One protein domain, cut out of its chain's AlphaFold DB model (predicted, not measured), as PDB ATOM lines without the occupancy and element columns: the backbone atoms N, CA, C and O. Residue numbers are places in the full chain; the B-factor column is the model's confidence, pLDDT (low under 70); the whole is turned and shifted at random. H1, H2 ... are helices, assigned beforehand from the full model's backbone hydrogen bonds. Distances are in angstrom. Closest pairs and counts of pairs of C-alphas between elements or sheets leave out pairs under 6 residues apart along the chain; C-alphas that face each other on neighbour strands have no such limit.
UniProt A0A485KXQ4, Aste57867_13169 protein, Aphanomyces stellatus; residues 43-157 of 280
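AT A GLANCE: This is residues 43 to 157 of the 280 residues of the protein "Aste57867_13169 protein" of Aphanomyces stellatus (UniProt A0A485KXQ4). A long helix, H4, is the spine; H2 and H3 pack near its beginning, H1 slants across its far end, and H5 packs on H1. The printed part has 115 residues with five named helices, H1 to H5 in chain order, and no named strand: all helix. It is elongated, 47 by 27 by 22 A, and only just loose, close to compact, with a radius of gyration of the C-alphas of 16.1 A.

IN THESE COORDINATES: Find C-alpha 43 at (-3.929, -30.386, 21.591); from there H1, residues 43 to 62, runs 28.5 A. Next come H2, residues 72 to 78, and H3, residues 91 to 100. H4, residues 106 to 131, runs 37.1 A; H5, residues 145 to 156, ends at C-alpha 156, (13.625, -28.462, 14.799).

HOW THE PARTS SIT: At the hub, H4, look for these closest C-alphas: Ala 53 of H1 and Ala 128, 4.3 A; Asp 74 of H2 and Ala 111, 4.9 A; Val 97 of H3 and Ala 112, 5.5 A. H1 touches H4 at a steep tilt of 49 degrees; H3 and H4 form a hairpin. H5 touches H1, closest at the C-alphas of Ala 155 and Ser 55, 4.6 A. In H1 to H5 every O i to N i+4 pair is within hydrogen-bond range.

THE WHOLE: The farthest C-alphas, Glu 43 and Asp 105, are 48.8 A apart. The printed part has no cut; the links H2 to H3 and H4 to H5 are long. Residues 62 to 68 have pLDDT under 70.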
ATOM      1  N   GLU A  43      -5.336 -30.033  21.389       83.94
ATOM      2  CA  GLU A  43      -3.929 -30.386  21.591       83.94
ATOM      3  C   GLU A  43      -3.115 -30.259  20.305       83.94
ATOM      4  O   GLU A  43      -2.016 -29.701  20.333       83.94
ATOM      5  N   GLN A  44      -3.664 -30.690  19.168       83.12
ATOM      6  CA  GLN A  44      -3.014 -30.530  17.865       83.12
ATOM      7  C   GLN A  44      -2.769 -29.047  17.545       83.12
ATOM      8  O   GLN A  44      -1.668 -28.655  17.148       83.12
ATOM      9  N   THR A  45      -3.781 -28.197  17.750       87.56
ATOM     10  CA  THR A  45      -3.659 -26.748  17.521       87.56
ATOM     11  C   THR A  45      -2.675 -26.103  18.490       87.56
ATOM     12  O   THR A  45      -1.856 -25.288  18.062       87.56
ATOM     13  N   ARG A  46      -2.664 -26.521  19.761       89.06
ATOM     14  CA  ARG A  46      -1.683 -26.070  20.754       89.06
ATOM     15  C   ARG A  46      -0.257 -26.467  20.373       89.06
ATOM     16  O   ARG A  46       0.626 -25.612  20.392       89.06
ATOM     17  N   LYS A  47      -0.005 -27.726  19.999       88.06
ATOM     18  CA  LYS A  47       1.326 -28.199  19.572       88.06
ATOM     19  C   LYS A  47       1.806 -27.469  18.323       88.06
ATOM     20  O   LYS A  47       2.965 -27.061  18.252       88.06
ATOM     21  N   LYS A  48       0.909 -27.243  17.359       89.06
ATOM     22  CA  LYS A  48       1.199 -26.435  16.173       89.06
ATOM     23  C   LYS A  48       1.569 -24.999  16.552       89.06
ATOM     24  O   LYS A  48       2.619 -24.530  16.131       89.06
ATOM     25  N   ALA A  49       0.782 -24.344  17.406       90.25
ATOM     26  CA  ALA A  49       1.064 -22.986  17.868       90.25
ATOM     27  C   ALA A  49       2.406 -22.884  18.612       90.25
ATOM     28  O   ALA A  49       3.164 -21.943  18.382       90.25
ATOM     29  N   LEU A  50       2.734 -23.866  19.460       92.81
ATOM     30  CA  LEU A  50       4.027 -23.942  20.149       92.81
ATOM     31  C   LEU A  50       5.189 -24.085  19.162       92.81
ATOM     32  O   LEU A  50       6.191 -23.384  19.296       92.81
ATOM     33  N   LYS A  51       5.053 -24.951  18.154       92.75
ATOM     34  CA  LYS A  51       6.076 -25.133  17.119       92.75
ATOM     35  C   LYS A  51       6.251 -23.890  16.248       92.75
ATOM     36  O   LYS A  51       7.383 -23.498  15.965       92.75
ATOM     37  N   ASP A  52       5.152 -23.263  15.842       92.44
ATOM     38  CA  ASP A  52       5.175 -22.037  15.044       92.44
ATOM     39  C   ASP A  52       5.850 -20.903  15.835       92.44
ATOM     40  O   ASP A  52       6.750 -20.235  15.322       92.44
ATOM     41  N   ALA A  53       5.509 -20.748  17.120       93.62
ATOM     42  CA  ALA A  53       6.152 -19.798  18.025       93.62
ATOM     43  C   ALA A  53       7.653 -20.081  18.209       93.62
ATOM     44  O   ALA A  53       8.476 -19.171  18.085       93.62
ATOM     45  N   ALA A  54       8.032 -21.338  18.454       93.38
ATOM     46  CA  ALA A  54       9.432 -21.738  18.574       93.38
ATOM     47  C   ALA A  54      10.212 -21.445  17.285       93.38
ATOM     48  O   ALA A  54      11.313 -20.901  17.333       93.38
ATOM     49  N   SER A  55       9.607 -21.705  16.126       92.31
ATOM     50  CA  SER A  55      10.201 -21.426  14.817       92.31
ATOM     51  C   SER A  55      10.453 -19.934  14.591       92.31
ATOM     52  O   SER A  55      11.471 -19.574  13.999       92.31
ATOM     53  N   VAL A  56       9.560 -19.056  15.063       91.38
ATOM     54  CA  VAL A  56       9.760 -17.596  15.010       91.38
ATOM     55  C   VAL A  56      10.991 -17.188  15.821       91.38
ATOM     56  O   VAL A  56      11.841 -16.460  15.304       91.38
ATOM     57  N   LEU A  57      11.120 -17.673  17.060       90.19
ATOM     58  CA  LEU A  57      12.271 -17.350  17.913       90.19
ATOM     59  C   LEU A  57      13.575 -17.945  17.369       90.19
ATOM     60  O   LEU A  57      14.582 -17.247  17.300       90.19
ATOM     61  N   HIS A  58      13.541 -19.194  16.907       89.88
ATOM     62  CA  HIS A  58      14.707 -19.876  16.352       89.88
ATOM     63  C   HIS A  58      15.235 -19.179  15.086       89.88
ATOM     64  O   HIS A  58      16.433 -18.928  14.955       89.88
ATOM     65  N   LYS A  59      14.343 -18.777  14.166       87.88
ATOM     66  CA  LYS A  59      14.721 -17.979  12.983       87.88
ATOM     67  C   LYS A  59      15.305 -16.622  13.369       87.88
ATOM     68  O   LYS A  59      16.242 -16.158  12.723       87.88
ATOM     69  N   ALA A  60      14.771 -15.999  14.419       83.38
ATOM     70  CA  ALA A  60      15.265 -14.720  14.904       83.38
ATOM     71  C   ALA A  60      16.697 -14.786  15.461       83.38
ATOM     72  O   ALA A  60      17.371 -13.763  15.437       83.38
ATOM     73  N   TRP A  61      17.168 -15.945  15.935       82.81
ATOM     74  CA  TRP A  61      18.564 -16.131  16.359       82.81
ATOM     75  C   TRP A  61      19.525 -16.343  15.190       82.81
ATOM     76  O   TRP A  61      20.647 -15.849  15.217       82.81
ATOM     77  N   GLY A  62      19.095 -17.091  14.169       68.50
ATOM     78  CA  GLY A  62      19.927 -17.405  13.003       68.50
ATOM     79  C   GLY A  62      20.103 -16.233  12.034       68.50
ATOM     80  O   GLY A  62      21.079 -16.181  11.284       68.50
ATOM     81  N   ALA A  63      19.179 -15.270  12.046       68.94
ATOM     82  CA  ALA A  63      19.326 -14.046  11.280       68.94
ATOM     83  C   ALA A  63      20.459 -13.191  11.879       68.94
ATOM     84  O   ALA A  63      20.255 -12.461  12.841       68.94
ATOM     85  N   LYS A  64      21.644 -13.199  11.248       53.97
ATOM     86  CA  LYS A  64      22.742 -12.231  11.496       53.97
ATOM     87  C   LYS A  64      22.332 -10.759  11.284       53.97
ATOM     88  O   LYS A  64      23.140  -9.854  11.465       53.97
ATOM     89  N   SER A  65      21.104 -10.516  10.841       43.53
ATOM     90  CA  SER A  65      20.561  -9.194  10.587       43.53
ATOM     91  C   SER A  65      20.011  -8.628  11.886       43.53
ATOM     92  O   SER A  65      18.958  -9.061  12.337       43.53
ATOM     93  N   GLY A  66      20.767  -7.684  12.449       50.09
ATOM     94  CA  GLY A  66      20.278  -6.564  13.245       50.09
ATOM     95  C   GLY A  66      19.381  -6.920  14.421       50.09
ATOM     96  O   GLY A  66      18.230  -7.329  14.276       50.09
ATOM     97  N   THR A  67      19.859  -6.608  15.618       55.00
ATOM     98  CA  THR A  67      18.995  -6.184  16.719       55.00
ATOM     99  C   THR A  67      17.796  -5.420  16.140       55.00
ATOM    100  O   THR A  67      17.991  -4.431  15.435       55.00
ATOM    101  N   VAL A  68      16.573  -5.923  16.354       65.50
ATOM    102  CA  VAL A  68      15.333  -5.283  15.885       65.50
ATOM    103  C   VAL A  68      15.225  -3.969  16.648       65.50
ATOM    104  O   VAL A  68      14.721  -3.934  17.767       65.50
ATOM    105  N   THR A  69      15.830  -2.930  16.090       72.19
ATOM    106  CA  THR A  69      16.091  -1.659  16.752       72.19
ATOM    107  C   THR A  69      15.541  -0.545  15.896       72.19
ATOM    108  O   THR A  69      15.531  -0.618  14.667       72.19
ATOM    109  N   LEU A  70      15.033   0.472  16.578       80.44
ATOM    110  CA  LEU A  70      14.683   1.723  15.944       80.44
ATOM    111  C   LEU A  70      15.993   2.408  15.551       80.44
ATOM    112  O   LEU A  70      16.816   2.701  16.414       80.44
ATOM    113  N   LEU A  71      16.202   2.624  14.255       84.12
ATOM    114  CA  LEU A  71      17.317   3.437  13.785       84.12
ATOM    115  C   LEU A  71      16.994   4.909  14.082       84.12
ATOM    116  O   LEU A  71      15.952   5.377  13.611       84.12
ATOM    117  N   PRO A  72      17.858   5.651  14.801       84.19
ATOM    118  CA  PRO A  72      17.615   7.065  15.096       84.19
ATOM    119  C   PRO A  72      17.362   7.888  13.828       84.19
ATOM    120  O   PRO A  72      16.418   8.667  13.772       84.19
ATOM    121  N   SER A  73      18.112   7.606  12.756       86.94
ATOM    122  CA  SER A  73      17.938   8.245  11.450       86.94
ATOM    123  C   SER A  73      16.557   8.000  10.834       86.94
ATOM    124  O   SER A  73      15.997   8.892  10.202       86.94
ATOM    125  N   ASP A  74      15.987   6.802  11.007       87.25
ATOM    126  CA  ASP A  74      14.662   6.485  10.472       87.25
ATOM    127  C   ASP A  74      13.578   7.220  11.266       87.25
ATOM    128  O   ASP A  74      12.660   7.774  10.662       87.25
ATOM    129  N   ALA A  75      13.708   7.272  12.598       86.81
ATOM    130  CA  ALA A  75      12.794   8.004  13.471       86.81
ATOM    131  C   ALA A  75      12.813   9.512  13.171       86.81
ATOM    132  O   ALA A  75      11.752  10.119  13.019       86.81
ATOM    133  N   GLU A  76      13.999  10.096  12.996       89.25
ATOM    134  CA  GLU A  76      14.175  11.494  12.591       89.25
ATOM    135  C   GLU A  76      13.549  11.776  11.222       89.25
ATOM    136  O   GLU A  76      12.820  12.756  11.073       89.25
ATOM    137  N   THR A  77      13.764  10.889  10.245       89.31
ATOM    138  CA  THR A  77      13.246  11.048   8.874       89.31
ATOM    139  C   THR A  77      11.719  11.123   8.845       89.31
ATOM    140  O   THR A  77      11.150  11.892   8.073       89.31
ATOM    141  N   ILE A  78      11.029  10.350   9.689       90.12
ATOM    142  CA  ILE A  78       9.558  10.357   9.748       90.12
ATOM    143  C   ILE A  78       8.983  11.354  10.769       90.12
ATOM    144  O   ILE A  78       7.760  11.497  10.847       90.12
ATOM    145  N   GLY A  79       9.836  12.023  11.551       87.81
ATOM    146  CA  GLY A  79       9.441  12.963  12.603       87.81
ATOM    147  C   GLY A  79       8.919  12.309  13.889       87.81
ATOM    148  O   GLY A  79       8.076  12.889  14.572       87.81
ATOM    149  N   LEU A  80       9.377  11.099  14.220       89.00
ATOM    150  CA  LEU A  80       8.986  10.355  15.422       89.00
ATOM    151  C   LEU A  80       9.984  10.597  16.571       89.00
ATOM    152  O   LEU A  80      10.720   9.703  16.969       89.00
ATOM    153  N   TYR A  81      10.008  11.818  17.105       83.69
ATOM    154  CA  TYR A  81      10.973  12.222  18.144       83.69
ATOM    155  C   TYR A  81      10.605  11.772  19.565       83.69
ATOM    156  O   TYR A  81      11.446  11.798  20.455       83.69
ATOM    157  N   SER A  82       9.349  11.386  19.803       84.06
ATOM    158  CA  SER A  82       8.848  11.004  21.132       84.06
ATOM    159  C   SER A  82       9.107   9.541  21.504       84.06
ATOM    160  O   SER A  82       8.665   9.099  22.561       84.06
ATOM    161  N   VAL A  83       9.753   8.770  20.625       85.88
ATOM    162  CA  VAL A  83       9.948   7.325  20.776       85.88
ATOM    163  C   VAL A  83      11.438   7.020  20.711       85.88
ATOM    164  O   VAL A  83      12.053   7.155  19.658       85.88
ATOM    165  N   GLU A  84      12.003   6.573  21.830       84.12
ATOM    166  CA  GLU A  84      13.416   6.184  21.916       84.12
ATOM    167  C   GLU A  84      13.629   4.732  21.460       84.12
ATOM    168  O   GLU A  84      14.657   4.396  20.872       84.12
ATOM    169  N   SER A  85      12.637   3.861  21.678       85.25
ATOM    170  CA  SER A  85      12.688   2.448  21.306       85.25
ATOM    171  C   SER A  85      11.376   1.950  20.693       85.25
ATOM    172  O   SER A  85      10.280   2.389  21.040       85.25
ATOM    173  N   LEU A  86      11.465   0.921  19.838       86.31
ATOM    174  CA  LEU A  86      10.297   0.188  19.321       86.31
ATOM    175  C   LEU A  86       9.402  -0.360  20.442       86.31
ATOM    176  O   LEU A  86       8.219  -0.618  20.224       86.31
ATOM    177  N   THR A  87       9.958  -0.571  21.637       86.06
ATOM    178  CA  THR A  87       9.203  -1.042  22.800       86.06
ATOM    179  C   THR A  87       8.187  -0.034  23.313       86.06
ATOM    180  O   THR A  87       7.205  -0.474  23.912       86.06
ATOM    181  N   ASP A  88       8.409   1.252  23.039       87.06
ATOM    182  CA  ASP A  88       7.657   2.389  23.583       87.06
ATOM    183  C   ASP A  88       6.584   2.871  22.594       87.06
ATOM    184  O   ASP A  88       5.745   3.727  22.890       87.06
ATOM    185  N   MET A  89       6.574   2.289  21.391       90.19
ATOM    186  CA  MET A  89       5.515   2.497  20.419       90.19
ATOM    187  C   MET A  89       4.187   1.959  20.959       90.19
ATOM    188  O   MET A  89       4.069   0.806  21.373       90.19
ATOM    189  N   ASN A  90       3.164   2.807  20.905       90.62
ATOM    190  CA  ASN A  90       1.784   2.478  21.228       90.62
ATOM    191  C   ASN A  90       0.928   2.576  19.951       90.62
ATOM    192  O   ASN A  90       1.435   2.879  18.869       90.62
ATOM    193  N   ALA A  91      -0.383   2.367  20.069       91.56
ATOM    194  CA  ALA A  91      -1.293   2.422  18.924       91.56
ATOM    195  C   ALA A  91      -1.240   3.762  18.163       91.56
ATOM    196  O   ALA A  91      -1.302   3.766  16.933       91.56
ATOM    197  N   THR A  92      -1.060   4.893  18.861       92.75
ATOM    198  CA  THR A  92      -0.962   6.207  18.210       92.75
ATOM    199  C   THR A  92       0.322   6.323  17.394       92.75
ATOM    200  O   THR A  92       0.262   6.718  16.231       92.75
ATOM    201  N   HIS A  93       1.462   5.888  17.942       93.44
ATOM    202  CA  HIS A  93       2.734   5.854  17.218       93.44
ATOM    203  C   HIS A  93       2.648   4.937  15.990       93.44
ATOM    204  O   HIS A  93       3.014   5.347  14.894       93.44
ATOM    205  N   VAL A  94       2.096   3.731  16.138       93.44
ATOM    206  CA  VAL A  94       1.940   2.777  15.026       93.44
ATOM    207  C   VAL A  94       1.073   3.358  13.908       93.44
ATOM    208  O   VAL A  94       1.480   3.324  12.750       93.44
ATOM    209  N   SER A  95      -0.072   3.960  14.246       93.25
ATOM    210  CA  SER A  95      -0.961   4.577  13.251       93.25
ATOM    211  C   SER A  95      -0.295   5.739  12.502       93.25
ATOM    212  O   SER A  95      -0.473   5.887  11.292       93.25
ATOM    213  N   PHE A  96       0.535   6.522  13.201       93.75
ATOM    214  CA  PHE A  96       1.314   7.598  12.599       93.75
ATOM    215  C   PHE A  96       2.323   7.053  11.582       93.75
ATOM    216  O   PHE A  96       2.353   7.520  10.443       93.75
ATOM    217  N   VAL A  97       3.113   6.041  11.961       93.62
ATOM    218  CA  VAL A  97       4.098   5.428  11.055       93.62
ATOM    219  C   VAL A  97       3.400   4.761   9.867       93.62
ATOM    220  O   VAL A  97       3.836   4.917   8.728       93.62
ATOM    221  N   GLU A  98       2.280   4.072  10.094       94.69
ATOM    222  CA  GLU A  98       1.503   3.436   9.030       94.69
ATOM    223  C   GLU A  98       1.014   4.459   7.994       94.69
ATOM    224  O   GLU A  98       1.167   4.234   6.791       94.69
ATOM    225  N   GLY A  99       0.542   5.630   8.432       92.06
ATOM    226  CA  GLY A  99       0.181   6.732   7.535       92.06
ATOM    227  C   GLY A  99       1.342   7.214   6.654       92.06
ATOM    228  O   GLY A  99       1.132   7.608   5.504       92.06
ATOM    229  N   ARG A 100       2.585   7.121   7.141       93.25
ATOM    230  CA  ARG A 100       3.800   7.523   6.408       93.25
ATOM    231  C   ARG A 100       4.285   6.486   5.395       93.25
ATOM    232  O   ARG A 100       5.044   6.836   4.496       93.25
ATOM    233  N   THR A 101       3.778   5.255   5.429       92.69
ATOM    234  CA  THR A 101       4.099   4.229   4.413       92.69
ATOM    235  C   THR A 101       3.553   4.551   3.015       92.69
ATOM    236  O   THR A 101       3.941   3.921   2.034       92.69
ATOM    237  N   LYS A 102       2.660   5.541   2.898       93.00
ATOM    238  CA  LYS A 102       2.110   6.030   1.623       93.00
ATOM    239  C   LYS A 102       2.524   7.470   1.321       93.00
ATOM    240  O   LYS A 102       1.888   8.137   0.510       93.00
ATOM    241  N   HIS A 103       3.563   7.965   1.992       95.00
ATOM    242  CA  HIS A 103       4.034   9.327   1.795       95.00
ATOM    243  C   HIS A 103       4.577   9.537   0.371       95.00
ATOM    244  O   HIS A 103       5.081   8.598  -0.258       95.00
ATOM    245  N   SER A 104       4.465  10.768  -0.137       94.00
ATOM    246  CA  SER A 104       4.978  11.154  -1.458       94.00
ATOM    247  C   SER A 104       6.504  11.049  -1.516       94.00
ATOM    248  O   SER A 104       7.050  10.477  -2.457       94.00
ATOM    249  N   ASP A 105       7.172  11.531  -0.467       96.06
ATOM    250  CA  ASP A 105       8.616  11.392  -0.267       96.06
ATOM    251  C   ASP A 105       9.028   9.922  -0.060       96.06
ATOM    252  O   ASP A 105       8.521   9.236   0.837       96.06
ATOM    253  N   ALA A 106       9.962   9.454  -0.890       95.38
ATOM    254  CA  ALA A 106      10.501   8.103  -0.846       95.38
ATOM    255  C   ALA A 106      11.298   7.821   0.434       95.38
ATOM    256  O   ALA A 106      11.152   6.741   0.997       95.38
ATOM    257  N   ALA A 107      12.073   8.786   0.940       93.69
ATOM    258  CA  ALA A 107      12.885   8.588   2.140       93.69
ATOM    259  C   ALA A 107      11.998   8.350   3.372       93.69
ATOM    260  O   ALA A 107      12.215   7.403   4.131       93.69
ATOM    261  N   ILE A 108      10.940   9.155   3.513       94.50
ATOM    262  CA  ILE A 108       9.934   9.022   4.578       94.50
ATOM    263  C   ILE A 108       9.197   7.689   4.464       94.50
ATOM    264  O   ILE A 108       9.002   6.995   5.462       94.50
ATOM    265  N   ARG A 109       8.806   7.308   3.246       95.69
ATOM    266  CA  ARG A 109       8.111   6.047   2.990       95.69
ATOM    267  C   ARG A 109       8.968   4.833   3.342       95.69
ATOM    268  O   ARG A 109       8.479   3.917   4.003       95.69
ATOM    269  N   ASP A 110      10.231   4.837   2.936       93.69
ATOM    270  CA  ASP A 110      11.152   3.728   3.172       93.69
ATOM    271  C   ASP A 110      11.518   3.613   4.657       93.69
ATOM    272  O   ASP A 110      11.528   2.508   5.203       93.69
ATOM    273  N   ALA A 111      11.749   4.743   5.336       92.94
ATOM    274  CA  ALA A 111      11.963   4.780   6.783       92.94
ATOM    275  C   ALA A 111      10.736   4.252   7.546       92.94
ATOM    276  O   ALA A 111      10.863   3.369   8.397       92.94
ATOM    277  N   ALA A 112       9.530   4.698   7.183       93.50
ATOM    278  CA  ALA A 112       8.291   4.201   7.776       93.50
ATOM    279  C   ALA A 112       8.105   2.689   7.556       93.50
ATOM    280  O   ALA A 112       7.725   1.964   8.478       93.50
ATOM    281  N   ALA A 113       8.412   2.189   6.356       93.12
ATOM    282  CA  ALA A 113       8.336   0.766   6.044       93.12
ATOM    283  C   ALA A 113       9.319  -0.065   6.886       93.12
ATOM    284  O   ALA A 113       8.929  -1.111   7.415       93.12
ATOM    285  N   ARG A 114      10.563   0.406   7.067       91.31
ATOM    286  CA  ARG A 114      11.561  -0.251   7.930       91.31
ATOM    287  C   ARG A 114      11.123  -0.284   9.391       91.31
ATOM    288  O   ARG A 114      11.177  -1.351  10.003       91.31
ATOM    289  N   ILE A 115      10.623   0.831   9.926       92.12
ATOM    290  CA  ILE A 115      10.118   0.908  11.306       92.12
ATOM    291  C   ILE A 115       8.939  -0.050  11.503       92.12
ATOM    292  O   ILE A 115       8.943  -0.841  12.446       92.12
ATOM    293  N   MET A 116       7.963  -0.059  10.590       93.06
ATOM    294  CA  MET A 116       6.819  -0.976  10.667       93.06
ATOM    295  C   MET A 116       7.236  -2.441  10.567       93.06
ATOM    296  O   MET A 116       6.689  -3.294  11.269       93.06
ATOM    297  N   PHE A 117       8.196  -2.753   9.701       91.38
ATOM    298  CA  PHE A 117       8.738  -4.100   9.582       91.38
ATOM    299  C   PHE A 117       9.423  -4.542  10.881       91.38
ATOM    300  O   PHE A 117       9.144  -5.636  11.378       91.38
ATOM    301  N   ALA A 118      10.253  -3.680  11.472       89.75
ATOM    302  CA  ALA A 118      10.918  -3.943  12.741       89.75
ATOM    303  C   ALA A 118       9.909  -4.107  13.892       89.75
ATOM    304  O   ALA A 118       9.977  -5.081  14.644       89.75
ATOM    305  N   PHE A 119       8.910  -3.227  13.988       91.00
ATOM    306  CA  PHE A 119       7.851  -3.322  14.992       91.00
ATOM    307  C   PHE A 119       7.060  -4.636  14.878       91.00
ATOM    308  O   PHE A 119       6.896  -5.345  15.871       91.00
ATOM    309  N   LYS A 120       6.664  -5.044  13.663       90.88
ATOM    310  CA  LYS A 120       5.980  -6.331  13.427       90.88
ATOM    311  C   LYS A 120       6.831  -7.532  13.834       90.88
ATOM    312  O   LYS A 120       6.309  -8.493  14.399       90.88
ATOM    313  N   GLN A 121       8.141  -7.495  13.580       89.31
ATOM    314  CA  GLN A 121       9.040  -8.544  14.059       89.31
ATOM    315  C   GLN A 121       9.111  -8.587  15.588       89.31
ATOM    316  O   GLN A 121       9.106  -9.674  16.168       89.31
ATOM    317  N   LEU A 122       9.172  -7.427  16.248       89.31
ATOM    318  CA  LEU A 122       9.159  -7.344  17.706       89.31
ATOM    319  C   LEU A 122       7.857  -7.926  18.274       89.31
ATOM    320  O   LEU A 122       7.912  -8.756  19.181       89.31
ATOM    321  N   GLU A 123       6.699  -7.557  17.728       91.06
ATOM    322  CA  GLU A 123       5.406  -8.104  18.154       91.06
ATOM    323  C   GLU A 123       5.309  -9.614  17.938       91.06
ATOM    324  O   GLU A 123       4.890 -10.329  18.847       91.06
ATOM    325  N   ALA A 124       5.769 -10.124  16.792       91.00
ATOM    326  CA  ALA A 124       5.811 -11.560  16.532       91.00
ATOM    327  C   ALA A 124       6.678 -12.303  17.565       91.00
ATOM    328  O   ALA A 124       6.278 -13.358  18.063       91.00
ATOM    329  N   LYS A 125       7.831 -11.734  17.955       90.56
ATOM    330  CA  LYS A 125       8.674 -12.280  19.032       90.56
ATOM    331  C   LYS A 125       7.951 -12.249  20.381       90.56
ATOM    332  O   LYS A 125       7.946 -13.257  21.081       90.56
ATOM    333  N   ARG A 126       7.293 -11.139  20.738       91.06
ATOM    334  CA  ARG A 126       6.512 -11.019  21.985       91.06
ATOM    335  C   ARG A 126       5.366 -12.035  22.034       91.06
ATOM    336  O   ARG A 126       5.169 -12.687  23.059       91.06
ATOM    337  N   GLN A 127       4.639 -12.202  20.930       93.25
ATOM    338  CA  GLN A 127       3.577 -13.198  20.775       93.25
ATOM    339  C   GLN A 127       4.138 -14.614  20.965       93.25
ATOM    340  O   GLN A 127       3.597 -15.383  21.757       93.25
ATOM    341  N   ALA A 128       5.252 -14.940  20.306       92.75
ATOM    342  CA  ALA A 128       5.898 -16.243  20.428       92.75
ATOM    343  C   ALA A 128       6.358 -16.532  21.868       92.75
ATOM    344  O   ALA A 128       6.094 -17.610  22.400       92.75
ATOM    345  N   MET A 129       6.957 -15.546  22.540       93.12
ATOM    346  CA  MET A 129       7.345 -15.638  23.952       93.12
ATOM    347  C   MET A 129       6.144 -15.885  24.878       93.12
ATOM    348  O   MET A 129       6.260 -16.662  25.827       93.12
ATOM    349  N   ARG A 130       4.975 -15.278  24.607       93.81
ATOM    350  CA  ARG A 130       3.734 -15.577  25.353       93.81
ATOM    351  C   ARG A 130       3.262 -17.005  25.113       93.81
ATOM    352  O   ARG A 130       2.994 -17.706  26.080       93.81
ATOM    353  N   VAL A 131       3.185 -17.433  23.853       93.12
ATOM    354  CA  VAL A 131       2.705 -18.776  23.476       93.12
ATOM    355  C   VAL A 131       3.563 -19.874  24.110       93.12
ATOM    356  O   VAL A 131       3.035 -20.887  24.563       93.12
ATOM    357  N   LEU A 132       4.876 -19.660  24.212       92.31
ATOM    358  CA  LEU A 132       5.815 -20.606  24.826       92.31
ATOM    359  C   LEU A 132       5.847 -20.550  26.365       92.31
ATOM    360  O   LEU A 132       6.454 -21.418  27.000       92.31
ATOM    361  N   GLY A 133       5.180 -19.560  26.967       92.69
ATOM    362  CA  GLY A 133       5.110 -19.375  28.415       92.69
ATOM    363  C   GLY A 133       6.331 -18.683  29.028       92.69
ATOM    364  O   GLY A 133       6.531 -18.773  30.234       92.69
ATOM    365  N   PHE A 134       7.149 -17.990  28.234       90.19
ATOM    366  CA  PHE A 134       8.337 -17.279  28.724       90.19
ATOM    367  C   PHE A 134       8.056 -15.843  29.172       90.19
ATOM    368  O   PHE A 134       8.929 -15.219  29.764       90.19
ATOM    369  N   GLY A 135       6.852 -15.324  28.913       86.06
ATOM    370  CA  GLY A 135       6.449 -13.954  29.229       86.06
ATOM    371  C   GLY A 135       6.684 -12.999  28.056       86.06
ATOM    372  O   GLY A 135       7.789 -12.875  27.540       86.06
ATOM    373  N   GLY A 136       5.631 -12.297  27.630       82.81
ATOM    374  CA  GLY A 136       5.641 -11.504  26.392       82.81
ATOM    375  C   GLY A 136       6.483 -10.229  26.412       82.81
ATOM    376  O   GLY A 136       6.709  -9.657  25.355       82.81
ATOM    377  N   HIS A 137       6.919  -9.770  27.584       82.06
ATOM    378  CA  HIS A 137       7.727  -8.553  27.729       82.06
ATOM    379  C   HIS A 137       9.223  -8.839  27.883       82.06
ATOM    380  O   HIS A 137      10.025  -7.914  27.805       82.06
ATOM    381  N   ARG A 138       9.614 -10.107  28.075       83.88
ATOM    382  CA  ARG A 138      11.025 -10.491  28.144       83.88
ATOM    383  C   ARG A 138      11.664 -10.391  26.764       83.88
ATOM    384  O   ARG A 138      11.073 -10.782  25.756       83.88
ATOM    385  N   HIS A 139      12.902  -9.913  26.729       81.81
ATOM    386  CA  HIS A 139      13.713  -9.969  25.520       81.81
ATOM    387  C   HIS A 139      14.087 -11.419  25.208       81.81
ATOM    388  O   HIS A 139      14.408 -12.188  26.116       81.81
ATOM    389  N   CYS A 140      14.093 -11.783  23.926       82.38
ATOM    390  CA  CYS A 140      14.485 -13.121  23.473       82.38
ATOM    391  C   CYS A 140      15.897 -13.504  23.962       82.38
ATOM    392  O   CYS A 140      16.151 -14.646  24.335       82.38
ATOM    393  N   ASP A 141      16.797 -12.524  24.053       82.94
ATOM    394  CA  ASP A 141      18.181 -12.743  24.480       82.94
ATOM    395  C   ASP A 141      18.295 -13.095  25.972       82.94
ATOM    396  O   ASP A 141      19.245 -13.760  26.382       82.94
ATOM    397  N   SER A 142      17.282 -12.740  26.773       87.50
ATOM    398  CA  SER A 142      17.197 -13.062  28.207       87.50
ATOM    399  C   SER A 142      16.766 -14.505  28.502       87.50
ATOM    400  O   SER A 142      16.588 -14.877  29.664       87.50
ATOM    401  N   LEU A 143      16.545 -15.322  27.469       87.62
ATOM    402  CA  LEU A 143      16.225 -16.735  27.639       87.62
ATOM    403  C   LEU A 143      17.431 -17.498  28.197       87.62
ATOM    404  O   LEU A 143      18.545 -17.409  27.674       87.62
ATOM    405  N   THR A 144      17.182 -18.287  29.237       91.56
ATOM    406  CA  THR A 144      18.157 -19.186  29.856       91.56
ATOM    407  C   THR A 144      18.583 -20.292  28.890       91.56
ATOM    408  O   THR A 144      17.871 -20.627  27.944       91.56
ATOM    409  N   LYS A 145      19.722 -20.944  29.161       92.06
ATOM    410  CA  LYS A 145      20.213 -22.069  28.343       92.06
ATOM    411  C   LYS A 145      19.167 -23.185  28.177       92.06
ATOM    412  O   LYS A 145      19.025 -23.721  27.085       92.06
ATOM    413  N   LYS A 146      18.408 -23.494  29.238       93.12
ATOM    414  CA  LYS A 146      17.332 -24.502  29.209       93.12
ATOM    415  C   LYS A 146      16.159 -24.068  28.330       93.12
ATOM    416  O   LYS A 146      15.657 -24.864  27.546       93.12
ATOM    417  N   GLU A 147      15.732 -22.811  28.440       93.12
ATOM    418  CA  GLU A 147      14.657 -22.274  27.598       93.12
ATOM    419  C   GLU A 147      15.071 -22.246  26.121       93.12
ATOM    420  O   GLU A 147      14.262 -22.576  25.258       93.12
ATOM    421  N   ARG A 148      16.338 -21.916  25.830       90.88
ATOM    422  CA  ARG A 148      16.857 -21.920  24.458       90.88
ATOM    423  C   ARG A 148      16.850 -23.313  23.839       90.88
ATOM    424  O   ARG A 148      16.348 -23.469  22.732       90.88
ATOM    425  N   LEU A 149      17.320 -24.308  24.589       91.44
ATOM    426  CA  LEU A 149      17.299 -25.708  24.172       91.44
ATOM    427  C   LEU A 149      15.866 -26.184  23.884       91.44
ATOM    428  O   LEU A 149      15.611 -26.754  22.833       91.44
ATOM    429  N   ARG A 150      14.897 -25.836  24.740       91.06
ATOM    430  CA  ARG A 150      13.477 -26.157  24.510       91.06
ATOM    431  C   ARG A 150      12.923 -25.536  23.222       91.06
ATOM    432  O   ARG A 150      12.119 -26.157  22.533       91.06
ATOM    433  N   VAL A 151      13.292 -24.292  22.912       91.75
ATOM    434  CA  VAL A 151      12.884 -23.627  21.660       91.75
ATOM    435  C   VAL A 151      13.511 -24.312  20.452       91.75
ATOM    436  O   VAL A 151      12.819 -24.533  19.463       91.75
ATOM    437  N   GLU A 152      14.797 -24.648  20.531       91.31
ATOM    438  CA  GLU A 152      15.514 -25.351  19.469       91.31
ATOM    439  C   GLU A 152      14.892 -26.718  19.199       91.31
ATOM    440  O   GLU A 152      14.534 -27.002  18.055       91.31
ATOM    441  N   GLU A 153      14.644 -27.507  20.245       90.31
ATOM    442  CA  GLU A 153      13.938 -28.784  20.154       90.31
ATOM    443  C   GLU A 153      12.577 -28.591  19.485       90.31
ATOM    444  O   GLU A 153      12.324 -29.171  18.436       90.31
ATOM    445  N   LEU A 154      11.710 -27.714  19.997       89.81
ATOM    446  CA  LEU A 154      10.368 -27.516  19.432       89.81
ATOM    447  C   LEU A 154      10.379 -27.028  17.974       89.81
ATOM    448  O   LEU A 154       9.509 -27.420  17.195       89.81
ATOM    449  N   ALA A 155      11.333 -26.175  17.599       89.12
ATOM    450  CA  ALA A 155      11.442 -25.633  16.246       89.12
ATOM    451  C   ALA A 155      11.968 -26.669  15.240       89.12
ATOM    452  O   ALA A 155      11.494 -26.722  14.102       89.12
ATOM    453  N   THR A 156      12.936 -27.488  15.658       84.00
ATOM    454  CA  THR A 156      13.625 -28.462  14.799       84.00
ATOM    455  C   THR A 156      12.986 -29.845  14.817       84.00
ATOM    456  O   THR A 156      13.171 -30.593  13.857       84.00
ATOM    457  N   THR A 157      12.171 -30.163  15.833       76.56
ATOM    458  CA  THR A 157      11.440 -31.432  15.917       76.56
ATOM    459  C   THR A 157      10.582 -31.578  14.671       76.56
ATOM    460  O   THR A 157       9.570 -30.893  14.475       76.56
TER     461      THR A 157